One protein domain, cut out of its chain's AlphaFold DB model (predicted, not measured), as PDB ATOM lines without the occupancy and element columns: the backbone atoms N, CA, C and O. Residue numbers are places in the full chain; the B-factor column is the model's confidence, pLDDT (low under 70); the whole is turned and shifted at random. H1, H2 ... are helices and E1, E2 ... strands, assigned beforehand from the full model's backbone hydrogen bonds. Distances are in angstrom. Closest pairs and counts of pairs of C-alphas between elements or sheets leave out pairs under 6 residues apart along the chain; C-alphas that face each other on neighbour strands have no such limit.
ATOM      1  N   LYS A  17     103.121 150.849 125.565       89.06
ATOM      2  CA  LYS A  17     102.206 150.072 124.722       89.06
ATOM      3  C   LYS A  17     100.765 150.555 124.879       89.06
ATOM      4  O   LYS A  17     100.079 150.801 123.891       89.06
ATOM      5  N   GLN A  18     100.297 150.702 126.117       88.00
ATOM      6  CA  GLN A  18      98.951 151.207 126.402       88.00
ATOM      7  C   GLN A  18      98.802 152.673 125.977       88.00
ATOM      8  O   GLN A  18      97.792 153.036 125.383       88.00
ATOM      9  N   LEU A  19      99.825 153.498 126.207       86.50
ATOM     10  CA  LEU A  19      99.829 154.899 125.796       86.50
ATOM     11  C   LEU A  19      99.694 155.061 124.274       86.50
ATOM     12  O   LEU A  19      98.885 155.871 123.823       86.50
ATOM     13  N   ALA A  20     100.423 154.269 123.481       88.25
ATOM     14  CA  ALA A  20     100.310 154.279 122.022       88.25
ATOM     15  C   ALA A  20      98.879 153.954 121.566       88.25
ATOM     16  O   ALA A  20      98.304 154.678 120.752       88.25
ATOM     17  N   LYS A  21      98.266 152.915 122.151       89.94
ATOM     18  CA  LYS A  21      96.876 152.529 121.862       89.94
ATOM     19  C   LYS A  21      95.882 153.641 122.201       89.94
ATOM     20  O   LYS A  21      94.987 153.920 121.412       89.94
ATOM     21  N   VAL A  22      96.056 154.308 123.342       86.75
ATOM     22  CA  VAL A  22      95.206 155.432 123.768       86.75
ATOM     23  C   VAL A  22      95.335 156.627 122.820       86.75
ATOM     24  O   VAL A  22      94.335 157.244 122.461       86.75
ATOM     25  N   ILE A  23      96.543 156.943 122.352       85.38
ATOM     26  CA  ILE A  23      96.739 158.005 121.354       85.38
ATOM     27  C   ILE A  23      96.006 157.660 120.049       85.38
ATOM     28  O   ILE A  23      95.346 158.523 119.466       85.38
ATOM     29  N   LEU A  24      96.065 156.400 119.609       87.25
ATOM     30  CA  LEU A  24      95.330 155.953 118.425       87.25
ATOM     31  C   LEU A  24      93.816 155.940 118.641       87.25
ATOM     32  O   LEU A  24      93.088 156.295 117.720       87.25
ATOM     33  N   LEU A  25      93.329 155.630 119.845       86.75
ATOM     34  CA  LEU A  25      91.915 155.796 120.186       86.75
ATOM     35  C   LEU A  25      91.469 157.239 119.931       86.75
ATOM     36  O   LEU A  25      90.495 157.457 119.217       86.75
ATOM     37  N   PHE A  26      92.211 158.224 120.450       82.12
ATOM     38  CA  PHE A  26      91.898 159.641 120.234       82.12
ATOM     39  C   PHE A  26      91.972 160.054 118.767       82.12
ATOM     40  O   PHE A  26      91.203 160.910 118.330       82.12
ATOM     41  N   LYS A  27      92.864 159.432 117.991       80.81
ATOM     42  CA  LYS A  27      92.875 159.587 116.537       80.81
ATOM     43  C   LYS A  27      91.590 159.039 115.912       80.81
ATOM     44  O   LYS A  27      91.002 159.749 115.108       80.81
ATOM     45  N   GLY A  28      91.161 157.834 116.283       80.38
ATOM     46  CA  GLY A  28      89.990 157.154 115.721       80.38
ATOM     47  C   GLY A  28      88.653 157.828 116.017       80.38
ATOM     48  O   GLY A  28      87.770 157.825 115.167       80.38
ATOM     49  N   ILE A  29      88.514 158.449 117.191       79.88
ATOM     50  CA  ILE A  29      87.285 159.162 117.584       79.88
ATOM     51  C   ILE A  29      87.275 160.639 117.176       79.88
ATOM     52  O   ILE A  29      86.317 161.354 117.469       79.88
ATOM     53  N   SER A  30      88.350 161.132 116.556       76.19
ATOM     54  CA  SER A  30      88.406 162.515 116.093       76.19
ATOM     55  C   SER A  30      87.360 162.740 114.991       76.19
ATOM     56  O   SER A  30      87.283 161.917 114.078       76.19
ATOM     57  N   PRO A  31      86.615 163.865 114.992       72.75
ATOM     58  CA  PRO A  31      85.640 164.188 113.941       72.75
ATOM     59  C   PRO A  31      86.224 164.190 112.524       72.75
ATOM     60  O   PRO A  31      85.506 164.057 111.537       72.75
ATOM     61  N   GLU A  32      87.537 164.380 112.420       68.62
ATOM     62  CA  GLU A  32      88.257 164.466 111.156       68.62
ATOM     63  C   GLU A  32      88.816 163.105 110.698       68.62
ATOM     64  O   GLU A  32      89.398 163.003 109.618       68.62
ATOM     65  N   TYR A  33      88.660 162.052 111.508       74.25
ATOM     66  CA  TYR A  33      89.057 160.701 111.137       74.25
ATOM     67  C   TYR A  33      88.120 160.132 110.071       74.25
ATOM     68  O   TYR A  33      86.905 160.086 110.241       74.25
ATOM     69  N   LYS A  34      88.710 159.672 108.968       73.69
ATOM     70  CA  LYS A  34      88.021 158.959 107.893       73.69
ATOM     71  C   LYS A  34      88.847 157.735 107.537       73.69
ATOM     72  O   LYS A  34      89.953 157.900 107.028       73.69
ATOM     73  N   GLU A  35      88.331 156.539 107.807       73.25
ATOM     74  CA  GLU A  35      89.035 155.265 107.572       73.25
ATOM     75  C   GLU A  35      89.560 155.162 106.132       73.25
ATOM     76  O   GLU A  35      90.737 154.889 105.915       73.25
ATOM     77  N   GLU A  36      88.724 155.532 105.159       69.81
ATOM     78  CA  GLU A  36      89.023 155.539 103.720       69.81
ATOM     79  C   GLU A  36      90.243 156.394 103.335       69.81
ATOM     80  O   GLU A  36      90.874 156.173 102.304       69.81
ATOM     81  N   CYS A  37      90.574 157.400 104.147       63.22
ATOM     82  CA  CYS A  37      91.648 158.345 103.857       63.22
ATOM     83  C   CYS A  37      92.992 157.941 104.474       63.22
ATOM     84  O   CYS A  37      93.963 158.680 104.295       63.22
ATOM     85  N   CYS A  38      93.055 156.834 105.230       63.16
ATOM     86  CA  CYS A  38      94.234 156.411 105.999       63.16
ATOM     87  C   CYS A  38      94.982 157.593 106.662       63.16
ATOM     88  O   CYS A  38      96.199 157.732 106.490       63.16
ATOM     89  N   PRO A  39      94.281 158.502 107.365       62.97
ATOM     90  CA  PRO A  39      94.782 159.846 107.588       62.97
ATOM     91  C   PRO A  39      95.973 159.838 108.544       62.97
ATOM     92  O   PRO A  39      95.867 159.382 109.687       62.97
ATOM     93  N   SER A  40      97.086 160.432 108.111       67.19
ATOM     94  CA  SER A  40      98.215 160.746 108.988       67.19
ATOM     95  C   SER A  40      97.770 161.619 110.162       67.19
ATOM     96  O   SER A  40      96.743 162.312 110.126       67.19
ATOM     97  N   PHE A  41      98.539 161.592 111.243       70.81
ATOM     98  CA  PHE A  41      98.315 162.481 112.370       70.81
ATOM     99  C   PHE A  41      99.613 163.054 112.904       70.81
ATOM    100  O   PHE A  41     100.696 162.561 112.611       70.81
ATOM    101  N   LYS A  42      99.481 164.123 113.673       72.56
ATOM    102  CA  LYS A  42     100.547 164.712 114.470       72.56
ATOM    103  C   LYS A  42     100.055 164.819 115.904       72.56
ATOM    104  O   LYS A  42      98.869 165.046 116.128       72.56
ATOM    105  N   ILE A  43     100.942 164.668 116.871       74.38
ATOM    106  CA  ILE A  43     100.609 164.869 118.284       74.38
ATOM    107  C   ILE A  43     101.690 165.716 118.939       74.38
ATOM    108  O   ILE A  43     102.884 165.525 118.701       74.38
ATOM    109  N   ARG A  44     101.264 166.691 119.747       74.31
ATOM    110  CA  ARG A  44     102.186 167.525 120.522       74.31
ATOM    111  C   ARG A  44     102.681 166.761 121.738       74.31
ATOM    112  O   ARG A  44     101.911 166.046 122.375       74.31
ATOM    113  N   GLU A  45     103.934 167.005 122.118       75.19
ATOM    114  CA  GLU A  45     104.504 166.409 123.332       75.19
ATOM    115  C   GLU A  45     103.642 166.731 124.561       75.19
ATOM    116  O   GLU A  45     103.398 165.866 125.395       75.19
ATOM    117  N   THR A  46     103.098 167.948 124.624       74.94
ATOM    118  CA  THR A  46     102.248 168.418 125.725       74.94
ATOM    119  C   THR A  46     100.998 167.563 125.928       74.94
ATOM    120  O   THR A  46     100.617 167.325 127.068       74.94
ATOM    121  N   ALA A  47     100.378 167.057 124.857       74.31
ATOM    122  CA  ALA A  47      99.205 166.186 124.963       74.31
ATOM    123  C   ALA A  47      99.570 164.823 125.577       74.31
ATOM    124  O   ALA A  47      98.812 164.238 126.344       74.31
ATOM    125  N   ILE A  48     100.773 164.330 125.290       77.75
ATOM    126  CA  ILE A  48     101.255 163.049 125.816       77.75
ATOM    127  C   ILE A  48     101.689 163.208 127.264       77.75
ATOM    128  O   ILE A  48     101.336 162.380 128.097       77.75
ATOM    129  N   GLN A  49     102.378 164.305 127.581       77.31
ATOM    130  CA  GLN A  49     102.715 164.685 128.950       77.31
ATOM    131  C   GLN A  49     101.458 164.837 129.815       77.31
ATOM    132  O   GLN A  49     101.467 164.416 130.967       77.31
ATOM    133  N   GLN A  50     100.362 165.371 129.260       75.88
ATOM    134  CA  GLN A  50      99.065 165.403 129.937       75.88
ATOM    135  C   GLN A  50      98.533 163.995 130.223       75.88
ATOM    136  O   GLN A  50      98.056 163.762 131.323       75.88
ATOM    137  N   LEU A  51      98.662 163.035 129.305       75.88
ATOM    138  CA  LEU A  51      98.204 161.658 129.541       75.88
ATOM    139  C   LEU A  51      99.015 160.917 130.610       75.88
ATOM    140  O   LEU A  51      98.443 160.176 131.405       75.88
ATOM    141  N   ILE A  52     100.334 161.117 130.645       75.75
ATOM    142  CA  ILE A  52     101.224 160.401 131.578       75.75
ATOM    143  C   ILE A  52     101.527 161.172 132.870       75.75
ATOM    144  O   ILE A  52     102.129 160.615 133.786       75.75
ATOM    145  N   GLY A  53     101.168 162.457 132.939       72.75
ATOM    146  CA  GLY A  53     101.415 163.333 134.088       72.75
ATOM    147  C   GLY A  53     102.894 163.648 134.360       72.75
ATOM    148  O   GLY A  53     103.236 164.044 135.471       72.75
ATOM    149  N   GLN A  54     103.789 163.449 133.388       75.81
ATOM    150  CA  GLN A  54     105.234 163.667 133.536       75.81
ATOM    151  C   GLN A  54     105.893 164.074 132.211       75.81
ATOM    152  O   GLN A  54     105.345 163.844 131.133       75.81
ATOM    153  N   SER A  55     107.087 164.666 132.286       76.81
ATOM    154  CA  SER A  55     107.907 164.961 131.108       76.81
ATOM    155  C   SER A  55     108.482 163.684 130.481       76.81
ATOM    156  O   SER A  55     108.662 162.659 131.144       76.81
ATOM    157  N   LEU A  56     108.778 163.733 129.181       76.50
ATOM    158  CA  LEU A  56     109.353 162.607 128.445       76.50
ATOM    159  C   LEU A  56     110.880 162.747 128.358       76.50
ATOM    160  O   LEU A  56     111.402 163.746 127.855       76.50
ATOM    161  N   SER A  57     111.614 161.729 128.818       80.88
ATOM    162  CA  SER A  57     113.046 161.571 128.526       80.88
ATOM    163  C   SER A  57     113.245 161.180 127.058       80.88
ATOM    164  O   SER A  57     112.287 160.794 126.396       80.88
ATOM    165  N   LEU A  58     114.466 161.284 126.517       76.94
ATOM    166  CA  LEU A  58     114.767 160.849 125.141       76.94
ATOM    167  C   LEU A  58     114.439 159.361 124.922       76.94
ATOM    168  O   LEU A  58     113.865 159.006 123.896       76.94
ATOM    169  N   GLU A  59     114.742 158.526 125.913       82.19
ATOM    170  CA  GLU A  59     114.446 157.090 125.923       82.19
ATOM    171  C   GLU A  59     112.938 156.823 125.859       82.19
ATOM    172  O   GLU A  59     112.489 156.092 124.981       82.19
ATOM    173  N   ASN A  60     112.138 157.542 126.659       83.62
ATOM    174  CA  ASN A  60     110.676 157.448 126.608       83.62
ATOM    175  C   ASN A  60     110.125 157.779 125.209       83.62
ATOM    176  O   ASN A  60     109.115 157.214 124.786       83.62
ATOM    177  N   ARG A  61     110.772 158.707 124.480       80.00
ATOM    178  CA  ARG A  61     110.386 159.029 123.094       80.00
ATOM    179  C   ARG A  61     110.656 157.855 122.164       80.00
ATOM    180  O   ARG A  61     109.777 157.487 121.389       80.00
ATOM    181  N   ALA A  62     111.846 157.268 122.255       82.56
ATOM    182  CA  ALA A  62     112.237 156.132 121.430       82.56
ATOM    183  C   ALA A  62     111.355 154.901 121.692       82.56
ATOM    184  O   ALA A  62     110.911 154.256 120.741       82.56
ATOM    185  N   ASP A  63     111.040 154.617 122.958       87.12
ATOM    186  CA  ASP A  63     110.133 153.529 123.324       87.12
ATOM    187  C   ASP A  63     108.738 153.741 122.743       87.12
ATOM    188  O   ASP A  63     108.188 152.833 122.126       87.12
ATOM    189  N   LEU A  64     108.170 154.944 122.861       85.94
ATOM    190  CA  LEU A  64     106.832 155.186 122.331       85.94
ATOM    191  C   LEU A  64     106.790 155.103 120.794       85.94
ATOM    192  O   LEU A  64     105.852 154.530 120.243       85.94
ATOM    193  N   VAL A  65     107.830 155.587 120.099       85.06
ATOM    194  CA  VAL A  65     108.005 155.377 118.647       85.06
ATOM    195  C   VAL A  65     108.032 153.886 118.311       85.06
ATOM    196  O   VAL A  65     107.356 153.457 117.375       85.06
ATOM    197  N   ARG A  66     108.770 153.075 119.082       88.19
ATOM    198  CA  ARG A  66     108.811 151.620 118.889       88.19
ATOM    199  C   ARG A  66     107.415 151.009 118.999       88.19
ATOM    200  O   ARG A  66     107.054 150.207 118.142       88.19
ATOM    201  N   GLU A  67     106.628 151.388 120.002       91.31
ATOM    202  CA  GLU A  67     105.273 150.850 120.176       91.31
ATOM    203  C   GLU A  67     104.346 151.209 119.002       91.31
ATOM    204  O   GLU A  67     103.601 150.356 118.519       91.31
ATOM    205  N   PHE A  68     104.439 152.424 118.454       88.19
ATOM    206  CA  PHE A  68     103.713 152.781 117.229       88.19
ATOM    207  C   PHE A  68     104.173 151.976 116.005       88.19
ATOM    208  O   PHE A  68     103.335 151.489 115.240       88.19
ATOM    209  N   ASN A  69     105.483 151.765 115.850       86.19
ATOM    210  CA  ASN A  69     106.036 150.923 114.784       86.19
ATOM    211  C   ASN A  69     105.542 149.470 114.896       86.19
ATOM    212  O   ASN A  69     105.300 148.807 113.882       86.19
ATOM    213  N   LEU A  70     105.358 148.954 116.117       89.81
ATOM    214  CA  LEU A  70     104.768 147.633 116.351       89.81
ATOM    215  C   LEU A  70     103.303 147.569 115.901       89.81
ATOM    216  O   LEU A  70     102.908 146.545 115.356       89.81
ATOM    217  N   LEU A  71     102.551 148.666 116.011       88.50
ATOM    218  CA  LEU A  71     101.175 148.800 115.505       88.50
ATOM    219  C   LEU A  71     101.100 149.118 113.995       88.50
ATOM    220  O   LEU A  71     100.013 149.297 113.448       88.50
ATOM    221  N   GLY A  72     102.247 149.171 113.307       85.44
ATOM    222  CA  GLY A  72     102.339 149.347 111.852       85.44
ATOM    223  C   GLY A  72     102.342 150.794 111.379       85.44
ATOM    224  O   GLY A  72     102.067 151.059 110.210       85.44
ATOM    225  N   TRP A  73     102.661 151.730 112.268       83.88
ATOM    226  CA  TRP A  73     102.797 153.130 111.910       83.88
ATOM    227  C   TRP A  73     104.257 153.562 111.834       83.88
ATOM    228  O   TRP A  73     105.016 153.273 112.746       83.88
ATOM    229  N   GLU A  74     104.634 154.307 110.798       78.25
ATOM    230  CA  GLU A  74     105.989 154.854 110.646       78.25
ATOM    231  C   GLU A  74     106.086 156.244 111.271       78.25
ATOM    232  O   GLU A  74     105.452 157.180 110.780       78.25
ATOM    233  N   VAL A  75     106.868 156.386 112.346       74.69
ATOM    234  CA  VAL A  75     106.919 157.629 113.131       74.69
ATOM    235  C   VAL A  75     108.299 158.258 113.132       74.69
ATOM    236  O   VAL A  75     109.290 157.606 113.459       74.69
ATOM    237  N   ALA A  76     108.347 159.556 112.850       69.94
ATOM    238  CA  ALA A  76     109.520 160.395 113.023       69.94
ATOM    239  C   ALA A  76     109.311 161.374 114.182       69.94
ATOM    240  O   ALA A  76     108.202 161.858 114.423       69.94
ATOM    241  N   ILE A  77     110.400 161.699 114.881       69.44
ATOM    242  CA  ILE A  77     110.397 162.733 115.914       69.44
ATOM    243  C   ILE A  77     110.606 164.085 115.235       69.44
ATOM    244  O   ILE A  77     111.635 164.297 114.592       69.44
ATOM    245  N   ASN A  78     109.653 165.005 115.382       69.31
ATOM    246  CA  ASN A  78     109.783 166.380 114.905       69.31
ATOM    247  C   ASN A  78     109.811 167.357 116.103       69.31
ATOM    248  O   ASN A  78     109.057 167.178 117.060       69.31
ATOM    249  N   PRO A  79     110.695 168.373 116.089       63.94
ATOM    250  CA  PRO A  79     110.893 169.274 117.226       63.94
ATOM    251  C   PRO A  79     109.700 170.199 117.520       63.94
ATOM    252  O   PRO A  79     109.534 170.618 118.661       63.94
ATOM    253  N   GLU A  80     108.860 170.505 116.527       62.03
ATOM    254  CA  GLU A  80     107.630 171.294 116.699       62.03
ATOM    255  C   GLU A  80     106.415 170.405 117.020       62.03
ATOM    256  O   GLU A  80     105.552 170.775 117.820       62.03
ATOM    257  N   TYR A  81     106.359 169.214 116.419       57.25
ATOM    258  CA  TYR A  81     105.273 168.244 116.558       57.25
ATOM    259  C   TYR A  81     105.877 166.870 116.868       57.25
ATOM    260  O   TYR A  81     106.325 166.160 115.983       57.25
ATOM    261  N   TRP A  82     105.936 166.512 118.145       64.44
ATOM    262  CA  TRP A  82     106.759 165.423 118.688       64.44
ATOM    263  C   TRP A  82     106.706 164.071 117.948       64.44
ATOM    264  O   TRP A  82     107.751 163.446 117.801       64.44
ATOM    265  N   LEU A  83     105.544 163.642 117.438       62.78
ATOM    266  CA  LEU A  83     105.446 162.524 116.487       62.78
ATOM    267  C   LEU A  83     104.773 162.982 115.202       62.78
ATOM    268  O   LEU A  83     103.639 163.469 115.222       62.78
ATOM    269  N   VAL A  84     105.468 162.771 114.090       55.25
ATOM    270  CA  VAL A  84     105.006 163.025 112.728       55.25
ATOM    271  C   VAL A  84     105.151 161.735 111.931       55.25
ATOM    272  O   VAL A  84     106.243 161.179 111.846       55.25
ATOM    273  N   PHE A  85     104.056 161.261 111.337       57.91
ATOM    274  CA  PHE A  85     104.065 160.050 110.516       57.91
ATOM    275  C   PHE A  85     104.299 160.409 109.049       57.91
ATOM    276  O   PHE A  85     103.555 161.200 108.458       57.91
ATOM    277  N   THR A  86     105.352 159.843 108.466       42.62
ATOM    278  CA  THR A  86     105.788 160.117 107.094       42.62
ATOM    279  C   THR A  86     104.892 159.404 106.086       42.62
ATOM    280  O   THR A  86     105.118 158.255 105.736       42.62
ATOM    281  N   VAL A  87     103.873 160.100 105.582       42.19
ATOM    282  CA  VAL A  87     103.138 159.723 104.358       42.19
ATOM    283  C   VAL A  87     103.179 160.948 103.432       42.19
ATOM    284  O   VAL A  87     103.169 162.066 103.955       42.19
ATOM    285  N   PRO A  88     103.247 160.814 102.089       39.00
ATOM    286  CA  PRO A  88     103.763 161.869 101.203       39.00
ATOM    287  C   PRO A  88     102.947 163.167 101.132       39.00
ATOM    288  O   PRO A  88     103.374 164.109 100.472       39.00
ATOM    289  N   ASN A  89     101.783 163.244 101.783       42.53
ATOM    290  CA  ASN A  89     100.882 164.390 101.711       42.53
ATOM    291  C   ASN A  89     100.743 165.095 103.067       42.53
ATOM    292  O   ASN A  89      99.903 164.759 103.900       42.53
ATOM    293  N   VAL A  90     101.571 166.124 103.250       46.06
ATOM    294  CA  VAL A  90     101.657 166.976 104.452       46.06
ATOM    295  C   VAL A  90     100.401 167.844 104.662       46.06
ATOM    296  O   VAL A  90     100.152 168.343 105.755       46.06
ATOM    297  N   HIS A  91      99.558 167.992 103.636       46.09
ATOM    298  CA  HIS A  91      98.400 168.891 103.653       46.09
ATOM    299  C   HIS A  91      97.161 168.358 104.403       46.09
ATOM    300  O   HIS A  91      96.256 169.141 104.665       46.09
ATOM    301  N   ASN A  92      97.138 167.079 104.811       49.91
ATOM    302  CA  ASN A  92      95.998 166.442 105.503       49.91
ATOM    303  C   ASN A  92      96.341 165.987 106.939       49.91
ATOM    304  O   ASN A  92      95.902 164.933 107.398       49.91
ATOM    305  N   TRP A  93      97.204 166.721 107.644       55.03
ATOM    306  CA  TRP A  93      97.658 166.317 108.979       55.03
ATOM    307  C   TRP A  93      96.714 166.781 110.086       55.03
ATOM    308  O   TRP A  93      96.556 167.977 110.322       55.03
ATOM    309  N   HIS A  94      96.181 165.817 110.835       59.94
ATOM    310  CA  HIS A  94      95.293 166.069 111.971       59.94
ATOM    311  C   HIS A  94      96.064 166.109 113.287       59.94
ATOM    312  O   HIS A  94      96.866 165.214 113.561       59.94
ATOM    313  N   GLU A  95      95.806 167.120 114.115       59.19
ATOM    314  CA  GLU A  95      96.419 167.234 115.437       59.19
ATOM    315  C   GLU A  95      95.625 166.432 116.477       59.19
ATOM    316  O   GLU A  95      94.536 166.818 116.895       59.19
ATOM    317  N   VAL A  96      96.176 165.300 116.907       56.84
ATOM    318  CA  VAL A  96      95.607 164.475 117.977       56.84
ATOM    319  C   VAL A  96      95.951 165.119 119.315       56.84
ATOM    320  O   VAL A  96      97.106 165.455 119.570       56.84
ATOM    321  N   GLY A  97      94.944 165.286 120.175       53.06
ATOM    322  CA  GLY A  97      95.128 165.763 121.549       53.06
ATOM    323  C   GLY A  97      94.462 167.097 121.896       53.06
ATOM    324  O   GLY A  97      94.432 167.449 123.069       53.06
ATOM    325  N   GLN A  98      93.872 167.819 120.935       53.16
ATOM    326  CA  GLN A  98      93.101 169.039 121.247       53.16
ATOM    327  C   GLN A  98      91.806 168.757 122.034       53.16
ATOM    328  O   GLN A  98      91.274 169.651 122.682       53.16
ATOM    329  N   TRP A  99      91.337 167.506 122.015       53.88
ATOM    330  CA  TRP A  99      90.081 167.061 122.621       53.88
ATOM    331  C   TRP A  99      90.284 165.865 123.558       53.88
ATOM    332  O   TRP A  99      89.538 164.894 123.495       53.88
ATOM    333  N   LEU A 100      91.315 165.895 124.408       58.03
ATOM    334  CA  LEU A 100      91.475 164.895 125.469       58.03
ATOM    335  C   LEU A 100      90.428 165.149 126.565       58.03
ATOM    336  O   LEU A 100      90.518 166.172 127.249       58.03
ATOM    337  N   PRO A 101      89.435 164.264 126.779       62.38
ATOM    338  CA  PRO A 101      88.484 164.455 127.864       62.38
ATOM    339  C   PRO A 101      89.229 164.400 129.201       62.38
ATOM    340  O   PRO A 101      89.991 163.466 129.469       62.38
ATOM    341  N   TYR A 102      89.000 165.397 130.057       58.94
ATOM    342  CA  TYR A 102      89.697 165.524 131.339       58.94
ATOM    343  C   TYR A 102      89.539 164.273 132.221       58.94
ATOM    344  O   TYR A 102      90.518 163.783 132.777       58.94
ATOM    345  N   SER A 103      88.337 163.689 132.262       61.91
ATOM    346  CA  SER A 103      88.035 162.474 133.035       61.91
ATOM    347  C   SER A 103      88.818 161.240 132.574       61.91
ATOM    348  O   SER A 103      89.221 160.411 133.386       61.91
ATOM    349  N   VAL A 104      89.070 161.122 131.270       64.44
ATOM    350  CA  VAL A 104      89.857 160.024 130.695       64.44
ATOM    351  C   VAL A 104      91.336 160.205 131.041       64.44
ATOM    352  O   VAL A 104      92.008 159.257 131.437       64.44
ATOM    353  N   THR A 105      91.816 161.444 130.961       65.25
ATOM    354  CA  THR A 105      93.196 161.815 131.297       65.25
ATOM    355  C   THR A 105      93.502 161.560 132.777       65.25
ATOM    356  O   THR A 105      94.541 160.994 133.100       65.25
ATOM    357  N   GLU A 106      92.578 161.902 133.678       68.00
ATOM    358  CA  GLU A 106      92.736 161.688 135.121       68.00
ATOM    359  C   GLU A 106      92.821 160.199 135.494       68.00
ATOM    360  O   GLU A 106      93.686 159.813 136.284       68.00
ATOM    361  N   ASN A 107      91.979 159.346 134.903       69.38
ATOM    362  CA  ASN A 107      92.036 157.898 135.137       69.38
ATOM    363  C   ASN A 107      93.386 157.310 134.702       69.38
ATOM    364  O   ASN A 107      94.018 156.566 135.453       69.38
ATOM    365  N   PHE A 108      93.876 157.722 133.530       69.44
ATOM    366  CA  PHE A 108      95.162 157.283 133.001       69.44
ATOM    367  C   PHE A 108      96.363 157.765 133.825       69.44
ATOM    368  O   PHE A 108      97.270 156.974 134.095       69.44
ATOM    369  N   GLN A 109      96.351 159.012 134.304       67.00
ATOM    370  CA  GLN A 109      97.370 159.527 135.231       67.00
ATOM    371  C   GLN A 109      97.379 158.770 136.564       67.00
ATOM    372  O   GLN A 109      98.431 158.579 137.174       67.00
ATOM    373  N   ARG A 110      96.204 158.315 137.008       67.56
ATOM    374  CA  ARG A 110      96.037 157.474 138.196       67.56
ATOM    375  C   ARG A 110      96.314 155.997 137.925       67.56
ATOM    376  O   ARG A 110      96.062 155.206 138.821       67.56
ATOM    377  N   GLY A 111      96.797 155.607 136.742       62.28
ATOM    378  CA  GLY A 111      97.098 154.208 136.413       62.28
ATOM    379  C   GLY A 111      95.878 153.282 136.432       62.28
ATOM    380  O   GLY A 111      96.016 152.070 136.576       62.28
ATOM    381  N   ILE A 112      94.673 153.841 136.329       68.19
ATOM    382  CA  ILE A 112      93.418 153.094 136.337       68.19
ATOM    383  C   ILE A 112      92.926 153.032 134.895       68.19
ATOM    384  O   ILE A 112      92.684 154.063 134.262       68.19
ATOM    385  N   ALA A 113      92.784 151.818 134.359       66.25
ATOM    386  CA  ALA A 113      92.125 151.641 133.074       66.25
ATOM    387  C   ALA A 113      90.675 152.165 133.175       66.25
ATOM    388  O   ALA A 113      89.998 151.866 134.162       66.25
TER     389      ALA A 113
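AT A GLANCE: This is residues 17 to 113 of the 205 residues of an uncharacterized protein of Vibrio rotiferianus (UniProt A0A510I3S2). A small sheet of three short strands, E2, E1 and E3, has helix H1 slanting over one face, and helix H3 meets the first turn of H1 and grazes the sheet. H2 and H4 make a crossed pair beyond the end of the sheet where E1 and E3 finish, while the loop of residues 86 to 93 lies beyond the other end. The printed part has 97 residues with four named helices and three named strands, in the order H1 E1 H2 H3 E2 E3 H4; the sheet, in the order E2 E1 E3, is mixed and the class is mostly helix. The whole is compact, with a radius of gyration of the C-alphas of 12.9 A and spans of 37 by 29 by 24 A.

IN THESE COORDINATES: Begin in the sheet: find C-alpha 41 at (98.315, 162.481, 112.370), where E1, residues 41 to 43, begins. Its neighbours are E2, residues 83 to 85, and E3, residues 94 to 96. From C-alpha 17 at (102.206, 150.072, 124.722), H1 runs through residues 17 to 28 for 16.7 A. H3, residues 58 to 70, is the longest helix, 18.8 A. H2, residues 45 to 52, measures 10.7 A, and H4, residues 102 to 109, measures 10.5 A and ends at C-alpha 109 at (97.370, 159.527, 135.231).

HOW THE PARTS SIT: Look first at inner strand E1. It is parallel to E3, with N 42 and O 94 2.8 A apart, and antiparallel to E2, with N 43 and O 83 3.4 A apart, both within hydrogen-bond range. Residues 75 to 76 also pair with residues 84 to 85 of E2, antiparallel. H1 on one face of the sheet makes two layers, a helix over a sheet, at a height over the sheet of 10.5 A. It comes closest to E3 at the C-alphas of Lys 27 and Val 96, 5.8 A apart, and on the local plane it runs slantwise to E3 at 47 degrees. With residues 17 to 20 alone H1 touches H3, at a steep tilt of 65 degrees; their closest C-alphas, Lys 17 and Glu 67, are 5.5 A apart. H3 only grazes the sheet, with its residues 61 to 68. H2 touches H4, the closest C-alphas being Leu 51 and Thr 105, 5.3 A apart; they are only just about perpendicular, at 70.3 degrees. H4 is apart from H1 and H3. In H1, H2, H3 and H4 every O i to N i+4 pair is within hydrogen-bond range.

THE WHOLE: Pro 88 and Arg 110 have the C-alphas farthest apart, 38.0 A. The printed part has no cut. The links H1 to E1 and H3 to E2 are long, 12 residues each. Mean pLDDT of the printed part is 71.3; look for values under 70 at residue 32, residues 36 to 40 and residues 76 to 113.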